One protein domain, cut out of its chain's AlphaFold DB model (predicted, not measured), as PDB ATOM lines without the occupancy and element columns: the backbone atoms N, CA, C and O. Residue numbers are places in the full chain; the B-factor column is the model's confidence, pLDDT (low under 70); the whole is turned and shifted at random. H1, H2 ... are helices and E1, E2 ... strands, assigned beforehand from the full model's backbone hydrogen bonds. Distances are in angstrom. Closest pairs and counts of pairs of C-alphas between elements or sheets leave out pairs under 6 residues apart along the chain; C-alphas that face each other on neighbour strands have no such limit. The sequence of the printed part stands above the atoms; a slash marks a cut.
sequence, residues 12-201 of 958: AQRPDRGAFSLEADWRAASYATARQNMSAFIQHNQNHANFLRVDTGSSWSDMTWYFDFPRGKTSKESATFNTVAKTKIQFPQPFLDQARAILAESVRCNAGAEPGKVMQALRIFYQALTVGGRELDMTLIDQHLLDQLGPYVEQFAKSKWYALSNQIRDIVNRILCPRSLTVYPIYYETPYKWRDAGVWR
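What this domain is: This is residues 12 to 201 of the 958 residues of an uncharacterized protein of Microvirga brassicacearum (UniProt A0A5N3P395). A core of crossed helices: H2 and H3 form a helical hairpin, H6 crosses both of them, and H5 packs on H3 and H6. The long helix H1 packs on H2 with its residues 38 to 46 alone and its other end reaches away from this core, while the small strand hairpin E1 and E2 packs on H3 near residues 115 to 120. The stretch after H6 runs back past that helix to short H7, far from the mean of the C-alphas. The printed part has 190 residues, with seven named helices and two named strands in the order H1 E1 E2 H2 H3 H4 H5 H6 H7; the strands are antiparallel and the class is mostly helix. It is compact, with a radius of gyration of the C-alphas of 17.2 A and spans of 59 by 45 by 30 A.

Where its parts are: H1, residues 23 to 47, begins with C-alpha 23 at (105.508, 201.976, 142.967) and is 36.5 A long. E1 is residues 64 to 67 and E2 residues 77 to 80. H2, residues 95 to 109, is 20.6 A long, and H3, residues 115 to 131, is 24.4 A, beginning with C-alpha 115 at (130.008, 174.232, 155.133). H4 is residues 143 to 147 and H5 residues 150 to 156. H6, residues 161 to 176, is 20.9 A long. H7, residues 196 to 199, ends with C-alpha 199 at (147.444, 186.534, 136.346).

How they stand to each other: H1 touches H2 at a steep tilt of 62 degrees, the C-alphas of Ile 42 and Ala 101 being closest at 5.3 A. In the hairpin of E1 and E2, N 65 and O 79 are within hydrogen-bond range at 3.0 A, as are N 67 and O 77 at 2.8 A. The closest C-alphas of E2 and H3 are those of Ala 79 and Gly 116, 5.5 A apart. H2 and H3 touch, opposite ways, at a shallow tilt of 34 degrees, only just short of steep; Leu 103 and Val 118 have their closest C-alphas, at 6.5 A. H3 and H4 are close but not clearly touching, with the C-alphas of Ala 128 and Leu 145 closest at 7.2 A. H5 touches H3 at a steep tilt of 58 degrees, with the C-alphas of Ile 124 and Tyr 152 closest at 6.2 A. H6 touches H3 about perpendicular, at 83 degrees, with the C-alphas of Ala 121 and Ile 168 closest at 5.7 A. H1 and H6 are apart. In H1 to H6 every O i to N i+4 pair is within hydrogen-bond range; H7 is too short for such a pair.

The domain as a whole: The C-alphas farthest apart, those of Ser 21 and Thr 74, are 59.1 A apart. The printed part has no cut. The links H1 to E1, E2 to H2, H3 to H4 and H6 to H7 are long. The mean pLDDT of the printed part is 76.5; 54 residues are under 70, among them residues 12 to 27, 48 to 58 and 193 to 201.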
ATOM      1  N   ALA A  12     105.153 183.152 138.769       46.16
ATOM      2  CA  ALA A  12     103.976 183.607 138.025       46.16
ATOM      3  C   ALA A  12     102.858 184.255 138.876       46.16
ATOM      4  O   ALA A  12     101.944 184.843 138.314       46.16
ATOM      5  N   GLN A  13     102.907 184.150 140.208       44.88
ATOM      6  CA  GLN A  13     101.982 184.804 141.149       44.88
ATOM      7  C   GLN A  13     102.619 186.017 141.849       44.88
ATOM      8  O   GLN A  13     102.045 186.565 142.789       44.88
ATOM      9  N   ARG A  14     103.808 186.454 141.408       51.88
ATOM     10  CA  ARG A  14     104.354 187.739 141.851       51.88
ATOM     11  C   ARG A  14     103.434 188.862 141.363       51.88
ATOM     12  O   ARG A  14     102.961 188.779 140.230       51.88
ATOM     13  N   PRO A  15     103.197 189.905 142.174       48.44
ATOM     14  CA  PRO A  15     102.479 191.078 141.702       48.44
ATOM     15  C   PRO A  15     103.170 191.602 140.437       48.44
ATOM     16  O   PRO A  15     104.365 191.902 140.460       48.44
ATOM     17  N   ASP A  16     102.450 191.647 139.315       49.00
ATOM     18  CA  ASP A  16     102.981 192.208 138.074       49.00
ATOM     19  C   ASP A  16     103.195 193.712 138.281       49.00
ATOM     20  O   ASP A  16     102.386 194.383 138.931       49.00
ATOM     21  N   ARG A  17     104.287 194.255 137.735       48.47
ATOM     22  CA  ARG A  17     104.600 195.687 137.840       48.47
ATOM     23  C   ARG A  17     103.463 196.538 137.255       48.47
ATOM     24  O   ARG A  17     103.300 197.681 137.660       48.47
ATOM     25  N   GLY A  18     102.666 195.963 136.346       49.34
ATOM     26  CA  GLY A  18     101.484 196.583 135.745       49.34
ATOM     27  C   GLY A  18     100.191 196.545 136.576       49.34
ATOM     28  O   GLY A  18      99.223 197.178 136.170       49.34
ATOM     29  N   ALA A  19     100.136 195.834 137.711       49.34
ATOM     30  CA  ALA A  19      98.902 195.647 138.492       49.34
ATOM     31  C   ALA A  19      98.702 196.661 139.639       49.34
ATOM     32  O   ALA A  19      97.644 196.673 140.265       49.34
ATOM     33  N   PHE A  20      99.697 197.506 139.927       49.38
ATOM     34  CA  PHE A  20      99.663 198.479 141.025       49.38
ATOM     35  C   PHE A  20      99.841 199.896 140.482       49.38
ATOM     36  O   PHE A  20     100.778 200.171 139.738       49.38
ATOM     37  N   SER A  21      98.950 200.808 140.873       49.97
ATOM     38  CA  SER A  21      98.932 202.195 140.393       49.97
ATOM     39  C   SER A  21     100.034 203.086 140.992       49.97
ATOM     40  O   SER A  21     100.203 204.214 140.538       49.97
ATOM     41  N   LEU A  22     100.791 202.607 141.990       56.41
ATOM     42  CA  LEU A  22     101.875 203.330 142.670       56.41
ATOM     43  C   LEU A  22     103.049 202.380 142.991       56.41
ATOM     44  O   LEU A  22     102.843 201.291 143.528       56.41
ATOM     45  N   GLU A  23     104.297 202.793 142.717       54.66
ATOM     46  CA  GLU A  23     105.508 201.976 142.967       54.66
ATOM     47  C   GLU A  23     105.669 201.530 144.437       54.66
ATOM     48  O   GLU A  23     106.286 200.496 144.704       54.66
ATOM     49  N   ALA A  24     105.134 202.294 145.394       56.97
ATOM     50  CA  ALA A  24     105.246 202.010 146.825       56.97
ATOM     51  C   ALA A  24     104.429 200.776 147.257       56.97
ATOM     52  O   ALA A  24     104.933 199.943 148.016       56.97
ATOM     53  N   ASP A  25     103.219 200.609 146.715       60.84
ATOM     54  CA  ASP A  25     102.306 199.515 147.078       60.84
ATOM     55  C   ASP A  25     102.825 198.161 146.575       60.84
ATOM     56  O   ASP A  25     102.792 197.151 147.281       60.84
ATOM     57  N   TRP A  26     103.417 198.157 145.377       63.94
ATOM     58  CA  TRP A  26     104.039 196.973 144.789       63.94
ATOM     59  C   TRP A  26     105.277 196.502 145.573       63.94
ATOM     60  O   TRP A  26     105.480 195.297 145.765       63.94
ATOM     61  N   ARG A  27     106.105 197.440 146.063       64.88
ATOM     62  CA  ARG A  27     107.290 197.116 146.880       64.88
ATOM     63  C   ARG A  27     106.887 196.493 148.211       64.88
ATOM     64  O   ARG A  27     107.483 195.492 148.607       64.88
ATOM     65  N   ALA A  28     105.862 197.040 148.863       72.38
ATOM     66  CA  ALA A  28     105.335 196.502 150.112       72.38
ATOM     67  C   ALA A  28     104.769 195.080 149.930       72.38
ATOM     68  O   ALA A  28     105.097 194.184 150.710       72.38
ATOM     69  N   ALA A  29     104.003 194.839 148.858       72.06
ATOM     70  CA  ALA A  29     103.454 193.517 148.540       72.06
ATOM     71  C   ALA A  29     104.542 192.477 148.199       72.06
ATOM     72  O   ALA A  29     104.512 191.342 148.686       72.06
ATOM     73  N   SER A  30     105.546 192.865 147.406       72.38
ATOM     74  CA  SER A  30     106.678 191.994 147.054       72.38
ATOM     75  C   SER A  30     107.536 191.655 148.272       72.38
ATOM     76  O   SER A  30     107.972 190.515 148.434       72.38
ATOM     77  N   TYR A  31     107.732 192.619 149.174       80.88
ATOM     78  CA  TYR A  31     108.451 192.405 150.426       80.88
ATOM     79  C   TYR A  31     107.713 191.451 151.370       80.88
ATOM     80  O   TYR A  31     108.320 190.520 151.902       80.88
ATOM     81  N   ALA A  32     106.396 191.622 151.521       80.75
ATOM     82  CA  ALA A  32     105.560 190.708 152.295       80.75
ATOM     83  C   ALA A  32     105.637 189.271 151.746       80.75
ATOM     84  O   ALA A  32     105.824 188.323 152.508       80.75
ATOM     85  N   THR A  33     105.596 189.122 150.417       80.81
ATOM     86  CA  THR A  33     105.719 187.823 149.737       80.81
ATOM     87  C   THR A  33     107.089 187.179 149.975       80.81
ATOM     88  O   THR A  33     107.170 186.000 150.321       80.81
ATOM     89  N   ALA A  34     108.180 187.942 149.844       84.12
ATOM     90  CA  ALA A  34     109.534 187.443 150.090       84.12
ATOM     91  C   ALA A  34     109.719 186.984 151.547       84.12
ATOM     92  O   ALA A  34     110.283 185.916 151.792       84.12
ATOM     93  N   ARG A  35     109.184 187.739 152.518       87.88
ATOM     94  CA  ARG A  35     109.193 187.356 153.938       87.88
ATOM     95  C   ARG A  35     108.375 186.099 154.212       87.88
ATOM     96  O   ARG A  35     108.840 185.231 154.949       87.88
ATOM     97  N   GLN A  36     107.205 185.962 153.592       86.88
ATOM     98  CA  GLN A  36     106.389 184.752 153.702       86.88
ATOM     99  C   GLN A  36     107.127 183.527 153.143       86.88
ATOM    100  O   GLN A  36     107.226 182.505 153.825       86.88
ATOM    101  N   ASN A  37     107.717 183.641 151.947       86.50
ATOM    102  CA  ASN A  37     108.510 182.570 151.340       86.50
ATOM    103  C   ASN A  37     109.734 182.212 152.193       86.50
ATOM    104  O   ASN A  37     110.034 181.032 152.368       86.50
ATOM    105  N   MET A  38     110.423 183.208 152.756       92.25
ATOM    106  CA  MET A  38     111.557 182.985 153.654       92.25
ATOM    107  C   MET A  38     111.138 182.268 154.939       92.25
ATOM    108  O   MET A  38     111.812 181.332 155.360       92.25
ATOM    109  N   SER A  39     110.009 182.650 155.540       90.75
ATOM    110  CA  SER A  39     109.474 181.974 156.726       90.75
ATOM    111  C   SER A  39     109.141 180.505 156.434       90.75
ATOM    112  O   SER A  39     109.595 179.617 157.159       90.75
ATOM    113  N   ALA A  40     108.464 180.229 155.314       84.81
ATOM    114  CA  ALA A  40     108.184 178.864 154.868       84.81
ATOM    115  C   ALA A  40     109.471 178.071 154.565       84.81
ATOM    116  O   ALA A  40     109.574 176.891 154.900       84.81
ATOM    117  N   PHE A  41     110.482 178.716 153.974       88.94
ATOM    118  CA  PHE A  41     111.785 178.112 153.693       88.94
ATOM    119  C   PHE A  41     112.548 177.737 154.971       88.94
ATOM    120  O   PHE A  41     113.126 176.648 155.037       88.94
ATOM    121  N   ILE A  42     112.525 178.600 155.989       90.88
ATOM    122  CA  ILE A  42     113.117 178.327 157.304       90.88
ATOM    123  C   ILE A  42     112.397 177.150 157.963       90.88
ATOM    124  O   ILE A  42     113.054 176.180 158.336       90.88
ATOM    125  N   GLN A  43     111.062 177.181 158.025       87.69
ATOM    126  CA  GLN A  43     110.265 176.109 158.625       87.69
ATOM    127  C   GLN A  43     110.495 174.764 157.919       87.69
ATOM    128  O   GLN A  43     110.656 173.731 158.569       87.69
ATOM    129  N   HIS A  44     110.572 174.768 156.585       82.44
ATOM    130  CA  HIS A  44     110.891 173.573 155.811       82.44
ATOM    131  C   HIS A  44     112.260 173.000 156.197       82.44
ATOM    132  O   HIS A  44     112.353 171.812 156.501       82.44
ATOM    133  N   ASN A  45     113.314 173.820 156.218       82.81
ATOM    134  CA  ASN A  45     114.659 173.348 156.553       82.81
ATOM    135  C   ASN A  45     114.780 172.917 158.017       82.81
ATOM    136  O   ASN A  45     115.462 171.936 158.293       82.81
ATOM    137  N   GLN A  46     114.081 173.584 158.934       82.94
ATOM    138  CA  GLN A  46     114.030 173.204 160.343       82.94
ATOM    139  C   GLN A  46     113.413 171.809 160.529       82.94
ATOM    140  O   GLN A  46     113.964 170.988 161.258       82.94
ATOM    141  N   ASN A  47     112.326 171.504 159.811       74.94
ATOM    142  CA  ASN A  47     111.654 170.202 159.879       74.94
ATOM    143  C   ASN A  47     112.441 169.062 159.203       74.94
ATOM    144  O   ASN A  47     112.220 167.896 159.516       74.94
ATOM    145  N   HIS A  48     113.348 169.380 158.274       66.38
ATOM    146  CA  HIS A  48     114.097 168.393 157.482       66.38
ATOM    147  C   HIS A  48     115.609 168.403 157.766       66.38
ATOM    148  O   HIS A  48     116.379 167.786 157.025       66.38
ATOM    149  N   ALA A  49     116.044 169.063 158.844       56.31
ATOM    150  CA  ALA A  49     117.457 169.203 159.194       56.31
ATOM    151  C   ALA A  49     118.154 167.854 159.476       56.31
ATOM    152  O   ALA A  49     119.342 167.713 159.194       56.31
ATOM    153  N   ASN A  50     117.407 166.839 159.930       48.91
ATOM    154  CA  ASN A  50     117.928 165.508 160.279       48.91
ATOM    155  C   ASN A  50     118.400 164.664 159.074       48.91
ATOM    156  O   ASN A  50     119.053 163.645 159.271       48.91
ATOM    157  N   PHE A  51     118.080 165.051 157.830       45.91
ATOM    158  CA  PHE A  51     118.501 164.330 156.609       45.91
ATOM    159  C   PHE A  51     119.785 164.885 155.980       45.91
ATOM    160  O   PHE A  51     120.231 164.436 154.921       45.91
ATOM    161  N   LEU A  52     120.351 165.915 156.598       50.84
ATOM    162  CA  LEU A  52     121.568 166.571 156.161       50.84
ATOM    163  C   LEU A  52     122.743 165.823 156.786       50.84
ATOM    164  O   LEU A  52     122.580 165.160 157.799       50.84
ATOM    165  N   ARG A  53     123.938 165.924 156.209       52.81
ATOM    166  CA  ARG A  53     125.177 165.354 156.767       52.81
ATOM    167  C   ARG A  53     125.583 165.997 158.102       52.81
ATOM    168  O   ARG A  53     126.752 166.288 158.278       52.81
ATOM    169  N   VAL A  54     124.653 166.365 158.964       53.03
ATOM    170  CA  VAL A  54     124.895 166.937 160.276       53.03
ATOM    171  C   VAL A  54     125.005 165.757 161.235       53.03
ATOM    172  O   VAL A  54     124.128 164.898 161.242       53.03
ATOM    173  N   ASP A  55     126.102 165.698 161.989       53.66
ATOM    174  CA  ASP A  55     126.318 164.700 163.039       53.66
ATOM    175  C   ASP A  55     125.052 164.633 163.908       53.66
ATOM    176  O   ASP A  55     124.550 165.684 164.323       53.66
ATOM    177  N   THR A  56     124.546 163.422 164.165       48.03
ATOM    178  CA  THR A  56     123.288 163.130 164.887       48.03
ATOM    179  C   THR A  56     123.122 163.856 166.233       48.03
ATOM    180  O   THR A  56     122.020 163.899 166.770       48.03
ATOM    181  N   GLY A  57     124.190 164.463 166.763       53.25
ATOM    182  CA  GLY A  57     124.182 165.292 167.968       53.25
ATOM    183  C   GLY A  57     124.031 166.815 167.796       53.25
ATOM    184  O   GLY A  57     123.973 167.484 168.823       53.25
ATOM    185  N   SER A  58     123.993 167.401 166.586       65.12
ATOM    186  CA  SER A  58     123.813 168.868 166.445       65.12
ATOM    187  C   SER A  58     122.338 169.256 166.280       65.12
ATOM    188  O   SER A  58     121.657 168.768 165.381       65.12
ATOM    189  N   SER A  59     121.853 170.186 167.100       75.69
ATOM    190  CA  SER A  59     120.491 170.727 167.035       75.69
ATOM    191  C   SER A  59     120.393 171.964 166.127       75.69
ATOM    192  O   SER A  59     121.363 172.706 165.950       75.69
ATOM    193  N   TRP A  60     119.199 172.259 165.594       82.62
ATOM    194  CA  TRP A  60     118.952 173.486 164.813       82.62
ATOM    195  C   TRP A  60     119.377 174.757 165.569       82.62
ATOM    196  O   TRP A  60     119.937 175.683 164.984       82.62
ATOM    197  N   SER A  61     119.151 174.781 166.885       84.38
ATOM    198  CA  SER A  61     119.482 175.894 167.776       84.38
ATOM    199  C   SER A  61     120.968 176.025 168.107       84.38
ATOM    200  O   SER A  61     121.366 177.060 168.648       84.38
ATOM    201  N   ASP A  62     121.799 175.039 167.768       85.56
ATOM    202  CA  ASP A  62     123.215 175.079 168.114       85.56
ATOM    203  C   ASP A  62     123.940 176.219 167.393       85.56
ATOM    204  O   ASP A  62     123.623 176.623 166.269       85.56
ATOM    205  N   MET A  63     124.958 176.752 168.066       85.69
ATOM    206  CA  MET A  63     125.828 177.787 167.510       85.69
ATOM    207  C   MET A  63     126.799 177.224 166.467       85.69
ATOM    208  O   MET A  63     127.261 177.947 165.583       85.69
ATOM    209  N   THR A  64     127.163 175.950 166.601       87.25
ATOM    210  CA  THR A  64     128.069 175.255 165.690       87.25
ATOM    211  C   THR A  64     127.435 173.947 165.274       87.25
ATOM    212  O   THR A  64     127.124 173.128 166.129       87.25
ATOM    213  N   TRP A  65     127.285 173.750 163.969       85.31
ATOM    214  CA  TRP A  65     126.886 172.463 163.410       85.31
ATOM    215  C   TRP A  65     128.121 171.684 162.992       85.31
ATOM    216  O   TRP A  65     129.041 172.249 162.385       85.31
ATOM    217  N   TYR A  66     128.136 170.394 163.313       77.38
ATOM    218  CA  TYR A  66     129.175 169.459 162.899       77.38
ATOM    219  C   TYR A  66     128.664 168.607 161.749       77.38
ATOM    220  O   TYR A  66     127.524 168.162 161.784       77.38
ATOM    221  N   PHE A  67     129.501 168.393 160.737       71.81
ATOM    222  CA  PHE A  67     129.127 167.679 159.524       71.81
ATOM    223  C   PHE A  67     129.956 166.413 159.297       71.81
ATOM    224  O   PHE A  67     131.182 166.418 159.476       71.81
ATOM    225  N   ASP A  68     129.278 165.372 158.814       57.00
ATOM    226  CA  ASP A  68     129.839 164.103 158.373       57.00
ATOM    227  C   ASP A  68     130.500 164.210 156.993       57.00
ATOM    228  O   ASP A  68     130.117 164.969 156.096       57.00
ATOM    229  N   PHE A  69     131.581 163.454 156.854       54.81
ATOM    230  CA  PHE A  69     132.701 163.773 155.979       54.81
ATOM    231  C   PHE A  69     132.421 163.581 154.476       54.81
ATOM    232  O   PHE A  69     132.014 162.496 154.055       54.81
ATOM    233  N   PRO A  70     132.793 164.539 153.603       47.00
ATOM    234  CA  PRO A  70     133.169 164.210 152.234       47.00
ATOM    235  C   PRO A  70     134.531 163.484 152.214       47.00
ATOM    236  O   PRO A  70     135.444 163.827 152.970       47.00
ATOM    237  N   ARG A  71     134.643 162.465 151.344       43.19
ATOM    238  CA  ARG A  71     135.765 161.513 151.170       43.19
ATOM    239  C   ARG A  71     137.117 161.953 151.773       43.19
ATOM    240  O   ARG A  71     137.762 162.885 151.292       43.19
ATOM    241  N   GLY A  72     137.612 161.192 152.755       44.38
ATOM    242  CA  GLY A  72     139.027 161.181 153.161       44.38
ATOM    243  C   GLY A  72     139.498 162.281 154.126       44.38
ATOM    244  O   GLY A  72     140.666 162.267 154.521       44.38
ATOM    245  N   LYS A  73     138.649 163.218 154.563       44.56
ATOM    246  CA  LYS A  73     138.988 164.141 155.666       44.56
ATOM    247  C   LYS A  73     138.574 163.530 157.013       44.56
ATOM    248  O   LYS A  73     137.500 162.968 157.106       44.56
ATOM    249  N   THR A  74     139.410 163.644 158.051       40.31
ATOM    250  CA  THR A  74     139.112 163.188 159.435       40.31
ATOM    251  C   THR A  74     138.780 164.307 160.419       40.31
ATOM    252  O   THR A  74     138.506 164.043 161.582       40.31
ATOM    253  N   SER A  75     138.848 165.578 160.014       48.69
ATOM    254  CA  SER A  75     138.365 166.670 160.877       48.69
ATOM    255  C   SER A  75     136.885 166.846 160.619       48.69
ATOM    256  O   SER A  75     136.550 167.090 159.459       48.69
ATOM    257  N   LYS A  76     136.049 166.726 161.664       55.88
ATOM    258  CA  LYS A  76     134.641 167.135 161.607       55.88
ATOM    259  C   LYS A  76     134.614 168.516 160.953       55.88
ATOM    260  O   LYS A  76     135.260 169.442 161.460       55.88
ATOM    261  N   GLU A  77     133.998 168.636 159.779       68.38
ATOM    262  CA  GLU A  77     133.780 169.966 159.221       68.38
ATOM    263  C   GLU A  77     132.746 170.627 160.121       68.38
ATOM    264  O   GLU A  77     131.775 170.002 160.533       68.38
ATOM    265  N   SER A  78     133.011 171.860 160.528       80.44
ATOM    266  CA  SER A  78     132.105 172.599 161.395       80.44
ATOM    267  C   SER A  78     131.797 173.937 160.766       80.44
ATOM    268  O   SER A  78     132.645 174.554 160.112       80.44
ATOM    269  N   ALA A  79     130.564 174.378 160.960       86.50
ATOM    270  CA  ALA A  79     130.140 175.715 160.611       86.50
ATOM    271  C   ALA A  79     129.599 176.379 161.872       86.50
ATOM    272  O   ALA A  79     128.601 175.944 162.437       86.50
ATOM    273  N   THR A  80     130.291 177.423 162.313       89.75
ATOM    274  CA  THR A  80     129.870 178.251 163.443       89.75
ATOM    275  C   THR A  80     129.161 179.487 162.907       89.75
ATOM    276  O   THR A  80     129.757 180.239 162.127       89.75
ATOM    277  N   PHE A  81     127.917 179.700 163.335       91.94
ATOM    278  CA  PHE A  81     127.077 180.837 162.953       91.94
ATOM    279  C   PHE A  81     127.497 182.098 163.708       91.94
ATOM    280  O   PHE A  81     126.879 182.489 164.694       91.94
ATOM    281  N   ASN A  82     128.595 182.710 163.270       91.94
ATOM    282  CA  ASN A  82     129.158 183.910 163.875       91.94
ATOM    283  C   ASN A  82     129.497 184.979 162.829       91.94
ATOM    284  O   ASN A  82     129.825 184.674 161.678       91.94
ATOM    285  N   THR A  83     129.457 186.239 163.258       88.12
ATOM    286  CA  THR A  83     129.671 187.411 162.395       88.12
ATOM    287  C   THR A  83     131.090 187.467 161.836       88.12
ATOM    288  O   THR A  83     131.297 187.782 160.667       88.12
ATOM    289  N   VAL A  84     132.076 187.085 162.650       83.44
ATOM    290  CA  VAL A  84     133.498 187.060 162.296       83.44
ATOM    291  C   VAL A  84     134.077 185.691 162.638       83.44
ATOM    292  O   VAL A  84     133.757 185.092 163.663       83.44
ATOM    293  N   ALA A  85     134.953 185.164 161.782       76.62
ATOM    294  CA  ALA A  85     135.570 183.861 162.018       76.62
ATOM    295  C   ALA A  85     136.274 183.813 163.390       76.62
ATOM    296  O   ALA A  85     136.984 184.740 163.764       76.62
ATOM    297  N   LYS A  86     136.104 182.697 164.117       78.19
ATOM    298  CA  LYS A  86     136.659 182.450 165.465       78.19
ATOM    299  C   LYS A  86     136.142 183.354 166.602       78.19
ATOM    300  O   LYS A  86     136.663 183.247 167.709       78.19
ATOM    301  N   THR A  87     135.124 184.189 166.392       82.12
ATOM    302  CA  THR A  87     134.470 184.925 167.491       82.12
ATOM    303  C   THR A  87     133.268 184.159 168.049       82.12
ATOM    304  O   THR A  87     132.755 183.235 167.415       82.12
ATOM    305  N   LYS A  88     132.802 184.534 169.246       83.81
ATOM    306  CA  LYS A  88     131.571 183.984 169.844       83.81
ATOM    307  C   LYS A  88     130.309 184.795 169.516       83.81
ATOM    308  O   LYS A  88     129.238 184.479 170.019       83.81
ATOM    309  N   ILE A  89     130.434 185.840 168.699       87.62
ATOM    310  CA  ILE A  89     129.340 186.765 168.392       87.62
ATOM    311  C   ILE A  89     128.475 186.140 167.297       87.62
ATOM    312  O   ILE A  89     128.926 186.022 166.157       87.62
ATOM    313  N   GLN A  90     127.261 185.718 167.650       90.31
ATOM    314  CA  GLN A  90     126.316 185.128 166.702       90.31
ATOM    315  C   GLN A  90     125.753 186.170 165.735       90.31
ATOM    316  O   GLN A  90     125.759 187.367 166.022       90.31
ATOM    317  N   PHE A  91     125.251 185.705 164.589       93.00
ATOM    318  CA  PHE A  91     124.421 186.564 163.751       93.00
ATOM    319  C   PHE A  91     123.172 187.010 164.532       93.00
ATOM    320  O   PHE A  91     122.602 186.203 165.269       93.00
ATOM    321  N   PRO A  92     122.733 188.268 164.387       93.38
ATOM    322  CA  PRO A  92     121.467 188.719 164.945       93.38
ATOM    323  C   PRO A  92     120.285 188.122 164.171       93.38
ATOM    324  O   PRO A  92     120.417 187.687 163.026       93.38
ATOM    325  N   GLN A  93     119.110 188.122 164.797       91.75
ATOM    326  CA  GLN A  93     117.858 187.821 164.105       91.75
ATOM    327  C   GLN A  93     117.428 189.019 163.240       91.75
ATOM    328  O   GLN A  93     117.689 190.156 163.639       91.75
ATOM    329  N   PRO A  94     116.779 188.809 162.077       93.38
ATOM    330  CA  PRO A  94     116.340 187.529 161.495       93.38
ATOM    331  C   PRO A  94     117.421 186.780 160.688       93.38
ATOM    332  O   PRO A  94     117.192 185.651 160.248       93.38
ATOM    333  N   PHE A  95     118.597 187.382 160.477       95.00
ATOM    334  CA  PHE A  95     119.669 186.821 159.644       95.00
ATOM    335  C   PHE A  95     120.112 185.420 160.079       95.00
ATOM    336  O   PHE A  95     120.433 184.582 159.239       95.00
ATOM    337  N   LEU A  96     120.156 185.150 161.388       94.50
ATOM    338  CA  LEU A  96     120.626 183.876 161.931       94.50
ATOM    339  C   LEU A  96     119.828 182.676 161.404       94.50
ATOM    340  O   LEU A  96     120.423 181.712 160.915       94.50
ATOM    341  N   ASP A  97     118.499 182.733 161.465       93.25
ATOM    342  CA  ASP A  97     117.662 181.617 161.012       93.25
ATOM    343  C   ASP A  97     117.657 181.488 159.483       93.25
ATOM    344  O   ASP A  97     117.643 180.376 158.949       93.25
ATOM    345  N   GLN A  98     117.803 182.607 158.767       94.75
ATOM    346  CA  GLN A  98     118.016 182.611 157.317       94.75
ATOM    347  C   GLN A  98     119.350 181.943 156.945       94.75
ATOM    348  O   GLN A  98     119.402 181.107 156.042       94.75
ATOM    349  N   ALA A  99     120.428 182.248 157.671       94.81
ATOM    350  CA  ALA A  99     121.749 181.652 157.482       94.81
ATOM    351  C   ALA A  99     121.743 180.138 157.752       94.81
ATOM    352  O   ALA A  99     122.342 179.377 156.985       94.81
ATOM    353  N   ARG A 100     121.034 179.685 158.797       92.12
ATOM    354  CA  ARG A 100     120.814 178.258 159.097       92.12
ATOM    355  C   ARG A 100     120.105 177.544 157.953       92.12
ATOM    356  O   ARG A 100     120.609 176.531 157.468       92.12
ATOM    357  N   ALA A 101     118.999 178.107 157.469       91.62
ATOM    358  CA  ALA A 101     118.233 177.531 156.367       91.62
ATOM    359  C   ALA A 101     119.031 177.482 155.053       91.62
ATOM    360  O   ALA A 101     119.009 176.471 154.355       91.62
ATOM    361  N   ILE A 102     119.802 178.527 154.731       92.44
ATOM    362  CA  ILE A 102     120.650 178.555 153.529       92.44
ATOM    363  C   ILE A 102     121.787 177.534 153.623       92.44
ATOM    364  O   ILE A 102     122.092 176.871 152.628       92.44
ATOM    365  N   LEU A 103     122.427 177.389 154.788       90.06
ATOM    366  CA  LEU A 103     123.479 176.392 154.980       90.06
ATOM    367  C   LEU A 103     122.929 174.970 154.827       90.06
ATOM    368  O   LEU A 103     123.511 174.172 154.091       90.06
ATOM    369  N   ALA A 104     121.804 174.687 155.487       85.00
ATOM    370  CA  ALA A 104     121.097 173.418 155.391       85.00
ATOM    371  C   ALA A 104     120.785 173.064 153.927       85.00
ATOM    372  O   ALA A 104     121.190 172.012 153.425       85.00
ATOM    373  N   GLU A 105     120.172 173.999 153.205       84.50
ATOM    374  CA  GLU A 105     119.796 173.815 151.809       84.50
ATOM    375  C   GLU A 105     121.010 173.684 150.875       84.50
ATOM    376  O   GLU A 105     120.996 172.882 149.941       84.50
ATOM    377  N   SER A 106     122.095 174.419 151.138       85.25
ATOM    378  CA  SER A 106     123.338 174.334 150.355       85.25
ATOM    379  C   SER A 106     123.932 172.928 150.392       85.25
ATOM    380  O   SER A 106     124.358 172.405 149.361       85.25
ATOM    381  N   VAL A 107     123.941 172.310 151.577       77.25
ATOM    382  CA  VAL A 107     124.425 170.937 151.772       77.25
ATOM    383  C   VAL A 107     123.453 169.925 151.163       77.25
ATOM    384  O   VAL A 107     123.895 168.948 150.559       77.25
ATOM    385  N   ARG A 108     122.137 170.176 151.241       74.62
ATOM    386  CA  ARG A 108     121.107 169.315 150.641       74.62
ATOM    387  C   ARG A 108     121.178 169.280 149.116       74.62
ATOM    388  O   ARG A 108     121.104 168.212 148.515       74.62
ATOM    389  N   CYS A 109     121.309 170.444 148.480       70.06
ATOM    390  CA  CYS A 109     121.334 170.571 147.023       70.06
ATOM    391  C   CYS A 109     122.673 170.146 146.403       70.06
ATOM    392  O   CYS A 109     122.720 169.836 145.213       70.06
ATOM    393  N   ASN A 110     123.767 170.155 147.169       67.62
ATOM    394  CA  ASN A 110     125.092 169.799 146.678       67.62
ATOM    395  C   ASN A 110     125.895 169.046 147.747       67.62
ATOM    396  O   ASN A 110     126.492 169.654 148.633       67.62
ATOM    397  N   ALA A 111     126.019 167.726 147.584       58.91
ATOM    398  CA  ALA A 111     126.830 166.877 148.462       58.91
ATOM    399  C   ALA A 111     128.333 167.245 148.479       58.91
ATOM    400  O   ALA A 111     129.076 166.760 149.332       58.91
ATOM    401  N   GLY A 112     128.806 168.087 147.553       62.44
ATOM    402  CA  GLY A 112     130.159 168.649 147.542       62.44
ATOM    403  C   GLY A 112     130.286 170.044 148.170       62.44
ATOM    404  O   GLY A 112     131.375 170.616 148.110       62.44
ATOM    405  N   ALA A 113     129.213 170.623 148.722       70.50
ATOM    406  CA  ALA A 113     129.270 171.913 149.405       70.50
ATOM    407  C   ALA A 113     130.134 171.808 150.671       70.50
ATOM    408  O   ALA A 113     129.950 170.908 151.484       70.50
ATOM    409  N   GLU A 114     131.072 172.740 150.840       78.25
ATOM    410  CA  GLU A 114     131.908 172.827 152.042       78.25
ATOM    411  C   GLU A 114     131.250 173.815 153.024       78.25
ATOM    412  O   GLU A 114     131.267 175.023 152.745       78.25
ATOM    413  N   PRO A 115     130.711 173.369 154.178       85.00
ATOM    414  CA  PRO A 115     130.008 174.232 155.133       85.00
ATOM    415  C   PRO A 115     130.815 175.465 155.547       85.00
ATOM    416  O   PRO A 115     130.279 176.565 155.666       85.00
ATOM    417  N   GLY A 116     132.138 175.319 155.679       84.75
ATOM    418  CA  GLY A 116     133.034 176.431 155.990       84.75
ATOM    419  C   GLY A 116     133.073 177.528 154.916       84.75
ATOM    420  O   GLY A 116     133.191 178.702 155.264       84.75
ATOM    421  N   LYS A 117     132.949 177.181 153.626       85.38
ATOM    422  CA  LYS A 117     132.895 178.159 152.522       85.38
ATOM    423  C   LYS A 117     131.532 178.828 152.430       85.38
ATOM    424  O   LYS A 117     131.473 180.037 152.238       85.38
ATOM    425  N   VAL A 118     130.457 178.058 152.613       89.69
ATOM    426  CA  VAL A 118     129.092 178.602 152.696       89.69
ATOM    427  C   VAL A 118     129.023 179.637 153.819       89.69
ATOM    428  O   VAL A 118     128.566 180.755 153.605       89.69
ATOM    429  N   MET A 119     129.588 179.317 154.986       91.94
ATOM    430  CA  MET A 119     129.641 180.237 156.120       91.94
ATOM    431  C   MET A 119     130.463 181.503 155.830       91.94
ATOM    432  O   MET A 119     130.099 182.588 156.269       91.94
ATOM    433  N   GLN A 120     131.564 181.403 155.076       90.00
ATOM    434  CA  GLN A 120     132.317 182.588 154.643       90.00
ATOM    435  C   GLN A 120     131.494 183.484 153.710       90.00
ATOM    436  O   GLN A 120     131.510 184.697 153.885       90.00
ATOM    437  N   ALA A 121     130.744 182.902 152.771       92.31
ATOM    438  CA  ALA A 121     129.850 183.662 151.898       92.31
ATOM    439  C   ALA A 121     128.734 184.364 152.697       92.31
ATOM    440  O   ALA A 121     128.463 185.538 152.470       92.31
ATOM    441  N   LEU A 122     128.146 183.687 153.691       94.38
ATOM    442  CA  LEU A 122     127.153 184.284 154.593       94.38
ATOM    443  C   LEU A 122     127.728 185.458 155.403       94.38
ATOM    444  O   LEU A 122     127.065 186.481 155.542       94.38
ATOM    445  N   ARG A 123     128.978 185.364 155.877       92.44
ATOM    446  CA  ARG A 123     129.659 186.490 156.547       92.44
ATOM    447  C   ARG A 123     129.890 187.682 155.615       92.44
ATOM    448  O   ARG A 123     129.797 188.817 156.069       92.44
ATOM    449  N   ILE A 124     130.147 187.440 154.329       91.81
ATOM    450  CA  ILE A 124     130.264 188.510 153.328       91.81
ATOM    451  C   ILE A 124     128.924 189.223 153.143       91.81
ATOM    452  O   ILE A 124     128.893 190.448 153.210       91.81
ATOM    453  N   PHE A 125     127.819 188.484 152.984       92.94
ATOM    454  CA  PHE A 125     126.483 189.091 152.918       92.94
ATOM    455  C   PHE A 125     126.175 189.918 154.167       92.94
ATOM    456  O   PHE A 125     125.736 191.059 154.058       92.94
ATOM    457  N   TYR A 126     126.473 189.371 155.348       93.31
ATOM    458  CA  TYR A 126     126.307 190.073 156.616       93.31
ATOM    459  C   TYR A 126     127.096 191.391 156.660       93.31
ATOM    460  O   TYR A 126     126.546 192.438 157.005       93.31
ATOM    461  N   GLN A 127     128.378 191.365 156.284       89.75
ATOM    462  CA  GLN A 127     129.222 192.559 156.294       89.75
ATOM    463  C   GLN A 127     128.774 193.589 155.250       89.75
ATOM    464  O   GLN A 127     128.756 194.778 155.558       89.75
ATOM    465  N   ALA A 128     128.371 193.151 154.056       89.81
ATOM    466  CA  ALA A 128     127.871 194.038 153.010       89.81
ATOM    467  C   ALA A 128     126.576 194.753 153.439       89.81
ATOM    468  O   ALA A 128     126.466 195.966 153.276       89.81
ATOM    469  N   LEU A 129     125.632 194.037 154.064       90.62
ATOM    470  CA  LEU A 129     124.413 194.638 154.624       90.62
ATOM    471  C   LEU A 129     124.732 195.631 155.751       90.62
ATOM    472  O   LEU A 129     124.194 196.737 155.762       90.62
ATOM    473  N   THR A 130     125.652 195.263 156.650       90.00
ATOM    474  CA  THR A 130     126.064 196.107 157.784       90.00
ATOM    475  C   THR A 130     126.699 197.414 157.309       90.00
ATOM    476  O   THR A 130     126.317 198.489 157.761       90.00
ATOM    477  N   VAL A 131     127.663 197.336 156.386       86.12
ATOM    478  CA  VAL A 131     128.367 198.516 155.854       86.12
ATOM    479  C   VAL A 131     127.443 199.367 154.984       86.12
ATOM    480  O   VAL A 131     127.530 200.589 155.024       86.12
ATOM    481  N   GLY A 132     126.519 198.739 154.254       82.69
ATOM    482  CA  GLY A 132     125.490 199.437 153.488       82.69
ATOM    483  C   GLY A 132     124.405 200.108 154.340       82.69
ATOM    484  O   GLY A 132     123.490 200.693 153.766       82.69
ATOM    485  N   GLY A 133     124.460 199.999 155.676       83.94
ATOM    486  CA  GLY A 133     123.456 200.560 156.585       83.94
ATOM    487  C   GLY A 133     122.060 199.955 156.404       83.94
ATOM    488  O   GLY A 133     121.065 200.605 156.716       83.94
ATOM    489  N   ARG A 134     121.974 198.738 155.854       85.00
ATOM    490  CA  ARG A 134     120.713 198.039 155.579       85.00
ATOM    491  C   ARG A 134     120.315 197.173 156.771       85.00
ATOM    492  O   ARG A 134     121.166 196.735 157.545       85.00
ATOM    493  N   GLU A 135     119.021 196.881 156.895       87.06
ATOM    494  CA  GLU A 135     118.563 195.871 157.852       87.06
ATOM    495  C   GLU A 135     119.231 194.517 157.558       87.06
ATOM    496  O   GLU A 135     119.443 194.137 156.402       87.06
ATOM    497  N   LEU A 136     119.569 193.781 158.618       91.75
ATOM    498  CA  LEU A 136     120.269 192.497 158.553       91.75
ATOM    499  C   LEU A 136     119.281 191.374 158.198       91.75
ATOM    500  O   LEU A 136     119.005 190.480 158.993       91.75
ATOM    501  N   ASP A 137     118.720 191.460 156.994       91.19
ATOM    502  CA  ASP A 137     117.686 190.576 156.462       91.19
ATOM    503  C   ASP A 137     118.049 190.180 155.020       91.19
ATOM    504  O   ASP A 137     118.136 191.017 154.121       91.19
ATOM    505  N   MET A 138     118.256 188.881 154.781       91.06
ATOM    506  CA  MET A 138     118.617 188.328 153.469       91.06
ATOM    507  C   MET A 138     117.548 188.577 152.398       91.06
ATOM    508  O   MET A 138     117.867 188.548 151.211       91.06
ATOM    509  N   THR A 139     116.293 188.837 152.784       89.75
ATOM    510  CA  THR A 139     115.220 189.159 151.828       89.75
ATOM    511  C   THR A 139     115.451 190.497 151.114       89.75
ATOM    512  O   THR A 139     114.946 190.691 150.007       89.75
ATOM    513  N   LEU A 140     116.254 191.388 151.713       87.19
ATOM    514  CA  LEU A 140     116.580 192.732 151.221       87.19
ATOM    515  C   LEU A 140     117.822 192.786 150.320       87.19
ATOM    516  O   LEU A 140     118.265 193.874 149.940       87.19
ATOM    517  N   ILE A 141     118.401 191.634 149.978       88.81
ATOM    518  CA  ILE A 141     119.472 191.579 148.984       88.81
ATOM    519  C   ILE A 141     118.890 191.961 147.619       88.81
ATOM    520  O   ILE A 141     117.940 191.342 147.135       88.81
ATOM    521  N   ASP A 142     119.490 192.969 146.992       87.12
ATOM    522  CA  ASP A 142     119.186 193.419 145.638       87.12
ATOM    523  C   ASP A 142     120.415 193.292 144.727       87.12
ATOM    524  O   ASP A 142     121.519 192.968 145.167       87.12
ATOM    525  N   GLN A 143     120.212 193.543 143.433       86.62
ATOM    526  CA  GLN A 143     121.282 193.460 142.441       86.62
ATOM    527  C   GLN A 143     122.428 194.440 142.736       86.62
ATOM    528  O   GLN A 143     123.591 194.095 142.566       86.62
ATOM    529  N   HIS A 144     122.117 195.632 143.250       86.81
ATOM    530  CA  HIS A 144     123.120 196.655 143.535       86.81
ATOM    531  C   HIS A 144     124.094 196.225 144.639       86.81
ATOM    532  O   HIS A 144     125.303 196.405 144.504       86.81
ATOM    533  N   LEU A 145     123.582 195.612 145.711       88.44
ATOM    534  CA  LEU A 145     124.411 195.047 146.773       88.44
ATOM    535  C   LEU A 145     125.300 193.917 146.238       88.44
ATOM    536  O   LEU A 145     126.467 193.830 146.613       88.44
ATOM    537  N   LEU A 146     124.755 193.064 145.364       89.38
ATOM    538  CA  LEU A 146     125.488 191.958 144.743       89.38
ATOM    539  C   LEU A 146     126.665 192.444 143.892       89.38
ATOM    540  O   LEU A 146     127.767 191.903 144.011       89.38
ATOM    541  N   ASP A 147     126.453 193.483 143.087       85.88
ATOM    542  CA  ASP A 147     127.482 194.068 142.222       85.88
ATOM    543  C   ASP A 147     128.632 194.699 143.041       85.88
ATOM    544  O   ASP A 147     129.766 194.794 142.571       85.88
ATOM    545  N   GLN A 148     128.373 195.062 144.303       86.00
ATOM    546  CA  GLN A 148     129.348 195.638 145.238       86.00
ATOM    547  C   GLN A 148     130.072 194.606 146.118       86.00
ATOM    548  O   GLN A 148     130.879 194.984 146.968       86.00
ATOM    549  N   LEU A 149     129.838 193.299 145.942       87.00
ATOM    550  CA  LEU A 149     130.447 192.280 146.811       87.00
ATOM    551  C   LEU A 149     131.952 192.061 146.584       87.00
ATOM    552  O   LEU A 149     132.611 191.490 147.455       87.00
ATOM    553  N   GLY A 150     132.507 192.508 145.454       83.56
ATOM    554  CA  GLY A 150     133.902 192.263 145.058       83.56
ATOM    555  C   GLY A 150     134.945 192.603 146.138       83.56
ATOM    556  O   GLY A 150     135.662 191.702 146.584       83.56
ATOM    557  N   PRO A 151     134.988 193.847 146.656       82.75
ATOM    558  CA  PRO A 151     135.942 194.242 147.697       82.75
ATOM    559  C   PRO A 151     135.864 193.383 148.968       82.75
ATOM    560  O   PRO A 151     136.885 193.056 149.576       82.75
ATOM    561  N   TYR A 152     134.660 192.950 149.357       84.56
ATOM    562  CA  TYR A 152     134.478 192.064 150.507       84.56
ATOM    563  C   TYR A 152     135.007 190.655 150.210       84.56
ATOM    564  O   TYR A 152     135.705 190.065 151.033       84.56
ATOM    565  N   VAL A 153     134.748 190.109 149.017       84.12
ATOM    566  CA  VAL A 153     135.326 188.820 148.593       84.12
ATOM    567  C   VAL A 153     136.855 188.866 148.634       84.12
ATOM    568  O   VAL A 153     137.491 187.908 149.092       84.12
ATOM    569  N   GLU A 154     137.440 189.983 148.202       82.12
ATOM    570  CA  GLU A 154     138.884 190.194 148.188       82.12
ATOM    571  C   GLU A 154     139.490 190.238 149.591       82.12
ATOM    572  O   GLU A 154     140.484 189.554 149.852       82.12
ATOM    573  N   GLN A 155     138.831 190.940 150.516       78.94
ATOM    574  CA  GLN A 155     139.247 191.052 151.913       78.94
ATOM    575  C   GLN A 155     139.236 189.698 152.649       78.94
ATOM    576  O   GLN A 155     140.141 189.404 153.435       78.94
ATOM    577  N   PHE A 156     138.225 188.853 152.413       69.94
ATOM    578  CA  PHE A 156     138.059 187.594 153.154       69.94
ATOM    579  C   PHE A 156     138.949 186.447 152.664       69.94
ATOM    580  O   PHE A 156     139.233 185.521 153.434       69.94
ATOM    581  N   ALA A 157     139.395 186.457 151.406       65.69
ATOM    582  CA  ALA A 157     140.118 185.331 150.820       65.69
ATOM    583  C   ALA A 157     141.496 185.734 150.281       65.69
ATOM    584  O   ALA A 157     141.613 186.125 149.138       65.69
ATOM    585  N   LYS A 158     142.579 185.481 151.029       56.69
ATOM    586  CA  LYS A 158     143.972 185.829 150.645       56.69
ATOM    587  C   LYS A 158     144.477 185.314 149.272       56.69
ATOM    588  O   LYS A 158     145.541 185.728 148.840       56.69
ATOM    589  N   SER A 159     143.776 184.380 148.613       56.69
ATOM    590  CA  SER A 159     144.123 183.857 147.268       56.69
ATOM    591  C   SER A 159     143.034 182.974 146.620       56.69
ATOM    592  O   SER A 159     143.309 182.203 145.696       56.69
ATOM    593  N   LYS A 160     141.787 183.016 147.123       68.88
ATOM    594  CA  LYS A 160     140.699 182.082 146.740       68.88
ATOM    595  C   LYS A 160     139.398 182.782 146.316       68.88
ATOM    596  O   LYS A 160     138.327 182.189 146.448       68.88
ATOM    597  N   TRP A 161     139.491 183.996 145.769       80.62
ATOM    598  CA  TRP A 161     138.344 184.818 145.348       80.62
ATOM    599  C   TRP A 161     137.384 184.070 144.428       80.62
ATOM    600  O   TRP A 161     136.192 184.009 144.703       80.62
ATOM    601  N   TYR A 162     137.907 183.379 143.408       81.12
ATOM    602  CA  TYR A 162     137.086 182.589 142.485       81.12
ATOM    603  C   TYR A 162     136.237 181.532 143.201       81.12
ATOM    604  O   TYR A 162     135.052 181.377 142.918       81.12
ATOM    605  N   ALA A 163     136.826 180.780 144.134       78.50
ATOM    606  CA  ALA A 163     136.108 179.720 144.838       78.50
ATOM    607  C   ALA A 163     135.022 180.285 145.766       78.50
ATOM    608  O   ALA A 163     133.936 179.719 145.837       78.50
ATOM    609  N   LEU A 164     135.311 181.396 146.451       85.75
ATOM    610  CA  LEU A 164     134.363 182.057 147.350       85.75
ATOM    611  C   LEU A 164     133.237 182.762 146.576       85.75
ATOM    612  O   LEU A 164     132.069 182.606 146.915       85.75
ATOM    613  N   SER A 165     133.563 183.433 145.473       87.06
ATOM    614  CA  SER A 165     132.597 184.057 144.563       87.06
ATOM    615  C   SER A 165     131.665 183.028 143.905       87.06
ATOM    616  O   SER A 165     130.460 183.241 143.826       87.06
ATOM    617  N   ASN A 166     132.171 181.849 143.521       86.75
ATOM    618  CA  ASN A 166     131.300 180.759 143.058       86.75
ATOM    619  C   ASN A 166     130.341 180.266 144.149       86.75
ATOM    620  O   ASN A 166     129.222 179.873 143.833       86.75
ATOM    621  N   GLN A 167     130.753 180.289 145.418       89.06
ATOM    622  CA  GLN A 167     129.866 179.919 146.518       89.06
ATOM    623  C   GLN A 167     128.740 180.947 146.706       89.06
ATOM    624  O   GLN A 167     127.602 180.553 146.951       89.06
ATOM    625  N   ILE A 168     129.042 182.241 146.548       92.12
ATOM    626  CA  ILE A 168     128.042 183.321 146.524       92.12
ATOM    627  C   ILE A 168     127.068 183.101 145.361       92.12
ATOM    628  O   ILE A 168     125.860 183.087 145.582       92.12
ATOM    629  N   ARG A 169     127.578 182.820 144.152       90.94
ATOM    630  CA  ARG A 169     126.750 182.474 142.986       90.94
ATOM    631  C   ARG A 169     125.809 181.314 143.276       90.94
ATOM    632  O   ARG A 169     124.629 181.388 142.951       90.94
ATOM    633  N   ASP A 170     126.320 180.240 143.869       88.25
ATOM    634  CA  ASP A 170     125.512 179.061 144.160       88.25
ATOM    635  C   ASP A 170     124.401 179.386 145.179       88.25
ATOM    636  O   ASP A 170     123.269 178.946 144.987       88.25
ATOM    637  N   ILE A 171     124.667 180.213 146.199       92.75
ATOM    638  CA  ILE A 171     123.631 180.683 147.139       92.75
ATOM    639  C   ILE A 171     122.577 181.532 146.410       92.75
ATOM    640  O   ILE A 171     121.382 181.259 146.522       92.75
ATOM    641  N   VAL A 172     122.988 182.531 145.627       92.44
ATOM    642  CA  VAL A 172     122.053 183.446 144.949       92.44
ATOM    643  C   VAL A 172     121.222 182.708 143.901       92.44
ATOM    644  O   VAL A 172     119.993 182.700 143.966       92.44
ATOM    645  N   ASN A 173     121.884 182.037 142.960       89.50
ATOM    646  CA  ASN A 173     121.236 181.524 141.757       89.50
ATOM    647  C   ASN A 173     120.579 180.158 141.973       89.50
ATOM    648  O   ASN A 173     119.664 179.815 141.232       89.50
ATOM    649  N   ARG A 174     121.023 179.355 142.953       84.12
ATOM    650  CA  ARG A 174     120.431 178.027 143.216       84.12
ATOM    651  C   ARG A 174     119.526 177.993 144.435       84.12
ATOM    652  O   ARG A 174     118.709 177.077 144.507       84.12
ATOM    653  N   ILE A 175     119.659 178.937 145.372       88.75
ATOM    654  CA  ILE A 175     118.862 178.967 146.606       88.75
ATOM    655  C   ILE A 175     117.889 180.143 146.605       88.75
ATOM    656  O   ILE A 175     116.685 179.901 146.523       88.75
ATOM    657  N   LEU A 176     118.399 181.379 146.649       90.38
ATOM    658  CA  LEU A 176     117.590 182.586 146.862       90.38
ATOM    659  C   LEU A 176     116.628 182.870 145.702       90.38
ATOM    660  O   LEU A 176     115.420 182.990 145.910       90.38
ATOM    661  N   CYS A 177     117.156 182.945 144.479       85.00
ATOM    662  CA  CYS A 177     116.392 183.359 143.305       85.00
ATOM    663  C   CYS A 177     115.301 182.342 142.903       85.00
ATOM    664  O   CYS A 177     114.137 182.745 142.819       85.00
ATOM    665  N   PRO A 178     115.582 181.025 142.761       79.88
ATOM    666  CA  PRO A 178     114.568 180.049 142.341       79.88
ATOM    667  C   PRO A 178     113.403 179.886 143.324       79.88
ATOM    668  O   PRO A 178     112.327 179.446 142.933       79.88
ATOM    669  N   ARG A 179     113.619 180.220 144.603       82.25
ATOM    670  CA  ARG A 179     112.614 180.115 145.675       82.25
ATOM    671  C   ARG A 179     111.951 181.452 145.998       82.25
ATOM    672  O   ARG A 179     111.182 181.530 146.948       82.25
ATOM    673  N   SER A 180     112.234 182.502 145.221       82.56
ATOM    674  CA  SER A 180     111.678 183.843 145.430       82.56
ATOM    675  C   SER A 180     111.849 184.350 146.869       82.56
ATOM    676  O   SER A 180     110.904 184.864 147.466       82.56
ATOM    677  N   LEU A 181     113.053 184.175 147.430       87.50
ATOM    678  CA  LEU A 181     113.371 184.555 148.814       87.50
ATOM    679  C   LEU A 181     113.760 186.033 148.970       87.50
ATOM    680  O   LEU A 181     114.005 186.483 150.083       87.50
ATOM    681  N   THR A 182     113.833 186.782 147.871       87.38
ATOM    682  CA  THR A 182     114.198 188.203 147.830       87.38
ATOM    683  C   THR A 182     113.098 189.031 147.183       87.38
ATOM    684  O   THR A 182     112.325 188.513 146.373       87.38
ATOM    685  N   VAL A 183     113.037 190.326 147.519       82.88
ATOM    686  CA  VAL A 183     112.014 191.256 146.990       82.88
ATOM    687  C   VAL A 183     112.032 191.307 145.466       82.88
ATOM    688  O   VAL A 183     110.990 191.251 144.816       82.88
ATOM    689  N   TYR A 184     113.231 191.373 144.894       80.44
ATOM    690  CA  TYR A 184     113.451 191.408 143.457       80.44
ATOM    691  C   TYR A 184     114.089 190.098 142.992       80.44
ATOM    692  O   TYR A 184     114.835 189.476 143.755       80.44
ATOM    693  N   PRO A 185     113.820 189.646 141.753       80.12
ATOM    694  CA  PRO A 185     114.651 188.620 141.147       80.12
ATOM    695  C   PRO A 185     116.084 189.148 141.034       80.12
ATOM    696  O   PRO A 185     116.313 190.229 140.496       80.12
ATOM    697  N   ILE A 186     117.024 188.382 141.573       86.62
ATOM    698  CA  ILE A 186     118.447 188.710 141.606       86.62
ATOM    699  C   ILE A 186     119.240 187.637 140.877       86.62
ATOM    700  O   ILE A 186     118.835 186.471 140.828       86.62
ATOM    701  N   TYR A 187     120.386 188.029 140.332       88.00
ATOM    702  CA  TYR A 187     121.297 187.115 139.669       88.00
ATOM    703  C   TYR A 187     122.734 187.532 139.954       88.00
ATOM    704  O   TYR A 187     123.088 188.698 139.820       88.00
ATOM    705  N   TYR A 188     123.578 186.585 140.345       89.94
ATOM    706  CA  TYR A 188     124.991 186.861 140.571       89.94
ATOM    707  C   TYR A 188     125.832 186.085 139.572       89.94
ATOM    708  O   TYR A 188     125.626 184.888 139.391       89.94
ATOM    709  N   GLU A 189     126.816 186.736 138.965       87.06
ATOM    710  CA  GLU A 189     127.892 186.053 138.251       87.06
ATOM    711  C   GLU A 189     129.228 186.441 138.838       87.06
ATOM    712  O   GLU A 189     129.439 187.565 139.282       87.06
ATOM    713  N   THR A 190     130.148 185.481 138.844       82.69
ATOM    714  CA  THR A 190     131.478 185.732 139.382       82.69
ATOM    715  C   THR A 190     132.246 186.664 138.440       82.69
ATOM    716  O   THR A 190     132.523 186.263 137.308       82.69
ATOM    717  N   PRO A 191     132.676 187.858 138.895       78.50
ATOM    718  CA  PRO A 191     133.535 188.724 138.085       78.50
ATOM    719  C   PRO A 191     134.947 188.132 137.953       78.50
ATOM    720  O   PRO A 191     135.668 188.392 136.994       78.50
ATOM    721  N   TYR A 192     135.335 187.267 138.893       77.44
ATOM    722  CA  TYR A 192     136.606 186.560 138.869       77.44
ATOM    723  C   TYR A 192     136.546 185.397 137.881       77.44
ATOM    724  O   TYR A 192     135.718 184.493 138.037       77.44
ATOM    725  N   LYS A 193     137.471 185.351 136.917       67.38
ATOM    726  CA  LYS A 193     137.727 184.153 136.106       67.38
ATOM    727  C   LYS A 193     138.825 183.317 136.754       67.38
ATOM    728  O   LYS A 193     139.777 183.838 137.332       67.38
ATOM    729  N   TRP A 194     138.739 181.993 136.610       51.28
ATOM    730  CA  TRP A 194     139.740 181.066 137.161       51.28
ATOM    731  C   TRP A 194     141.173 181.357 136.667       51.28
ATOM    732  O   TRP A 194     142.128 181.094 137.393       51.28
ATOM    733  N   ARG A 195     141.327 181.926 135.457       46.53
ATOM    734  CA  ARG A 195     142.628 182.323 134.886       46.53
ATOM    735  C   ARG A 195     143.143 183.661 135.436       46.53
ATOM    736  O   ARG A 195     144.332 183.748 135.716       46.53
ATOM    737  N   ASP A 196     142.272 184.637 135.686       41.38
ATOM    738  CA  ASP A 196     142.666 185.979 136.155       41.38
ATOM    739  C   ASP A 196     143.186 185.954 137.602       41.38
ATOM    740  O   ASP A 196     144.130 186.661 137.942       41.38
ATOM    741  N   ALA A 197     142.693 185.024 138.430       45.06
ATOM    742  CA  ALA A 197     143.273 184.739 139.749       45.06
ATOM    743  C   ALA A 197     144.719 184.187 139.682       45.06
ATOM    744  O   ALA A 197     145.442 184.206 140.677       45.06
ATOM    745  N   GLY A 198     145.139 183.666 138.523       40.88
ATOM    746  CA  GLY A 198     146.520 183.278 138.235       40.88
ATOM    747  C   GLY A 198     147.365 184.420 137.661       40.88
ATOM    748  O   GLY A 198     148.557 184.465 137.940       40.88
ATOM    749  N   VAL A 199     146.760 185.359 136.926       38.22
ATOM    750  CA  VAL A 199     147.444 186.534 136.346       38.22
ATOM    751  C   VAL A 199     147.868 187.539 137.429       38.22
ATOM    752  O   VAL A 199     148.904 188.185 137.299       38.22
ATOM    753  N   TRP A 200     147.175 187.591 138.567       37.59
ATOM    754  CA  TRP A 200     147.628 188.369 139.731       37.59
ATOM    755  C   TRP A 200     148.698 187.675 140.589       37.59
ATOM    756  O   TRP A 200     149.258 188.296 141.486       37.59
ATOM    757  N   ARG A 201     149.061 186.414 140.295       36.03
ATOM    758  CA  ARG A 201     150.332 185.856 140.801       36.03
ATOM    759  C   ARG A 201     151.535 186.448 140.072       36.03
ATOM    760  O   ARG A 201     152.620 186.442 140.635       36.03
TER     761      ARG A 201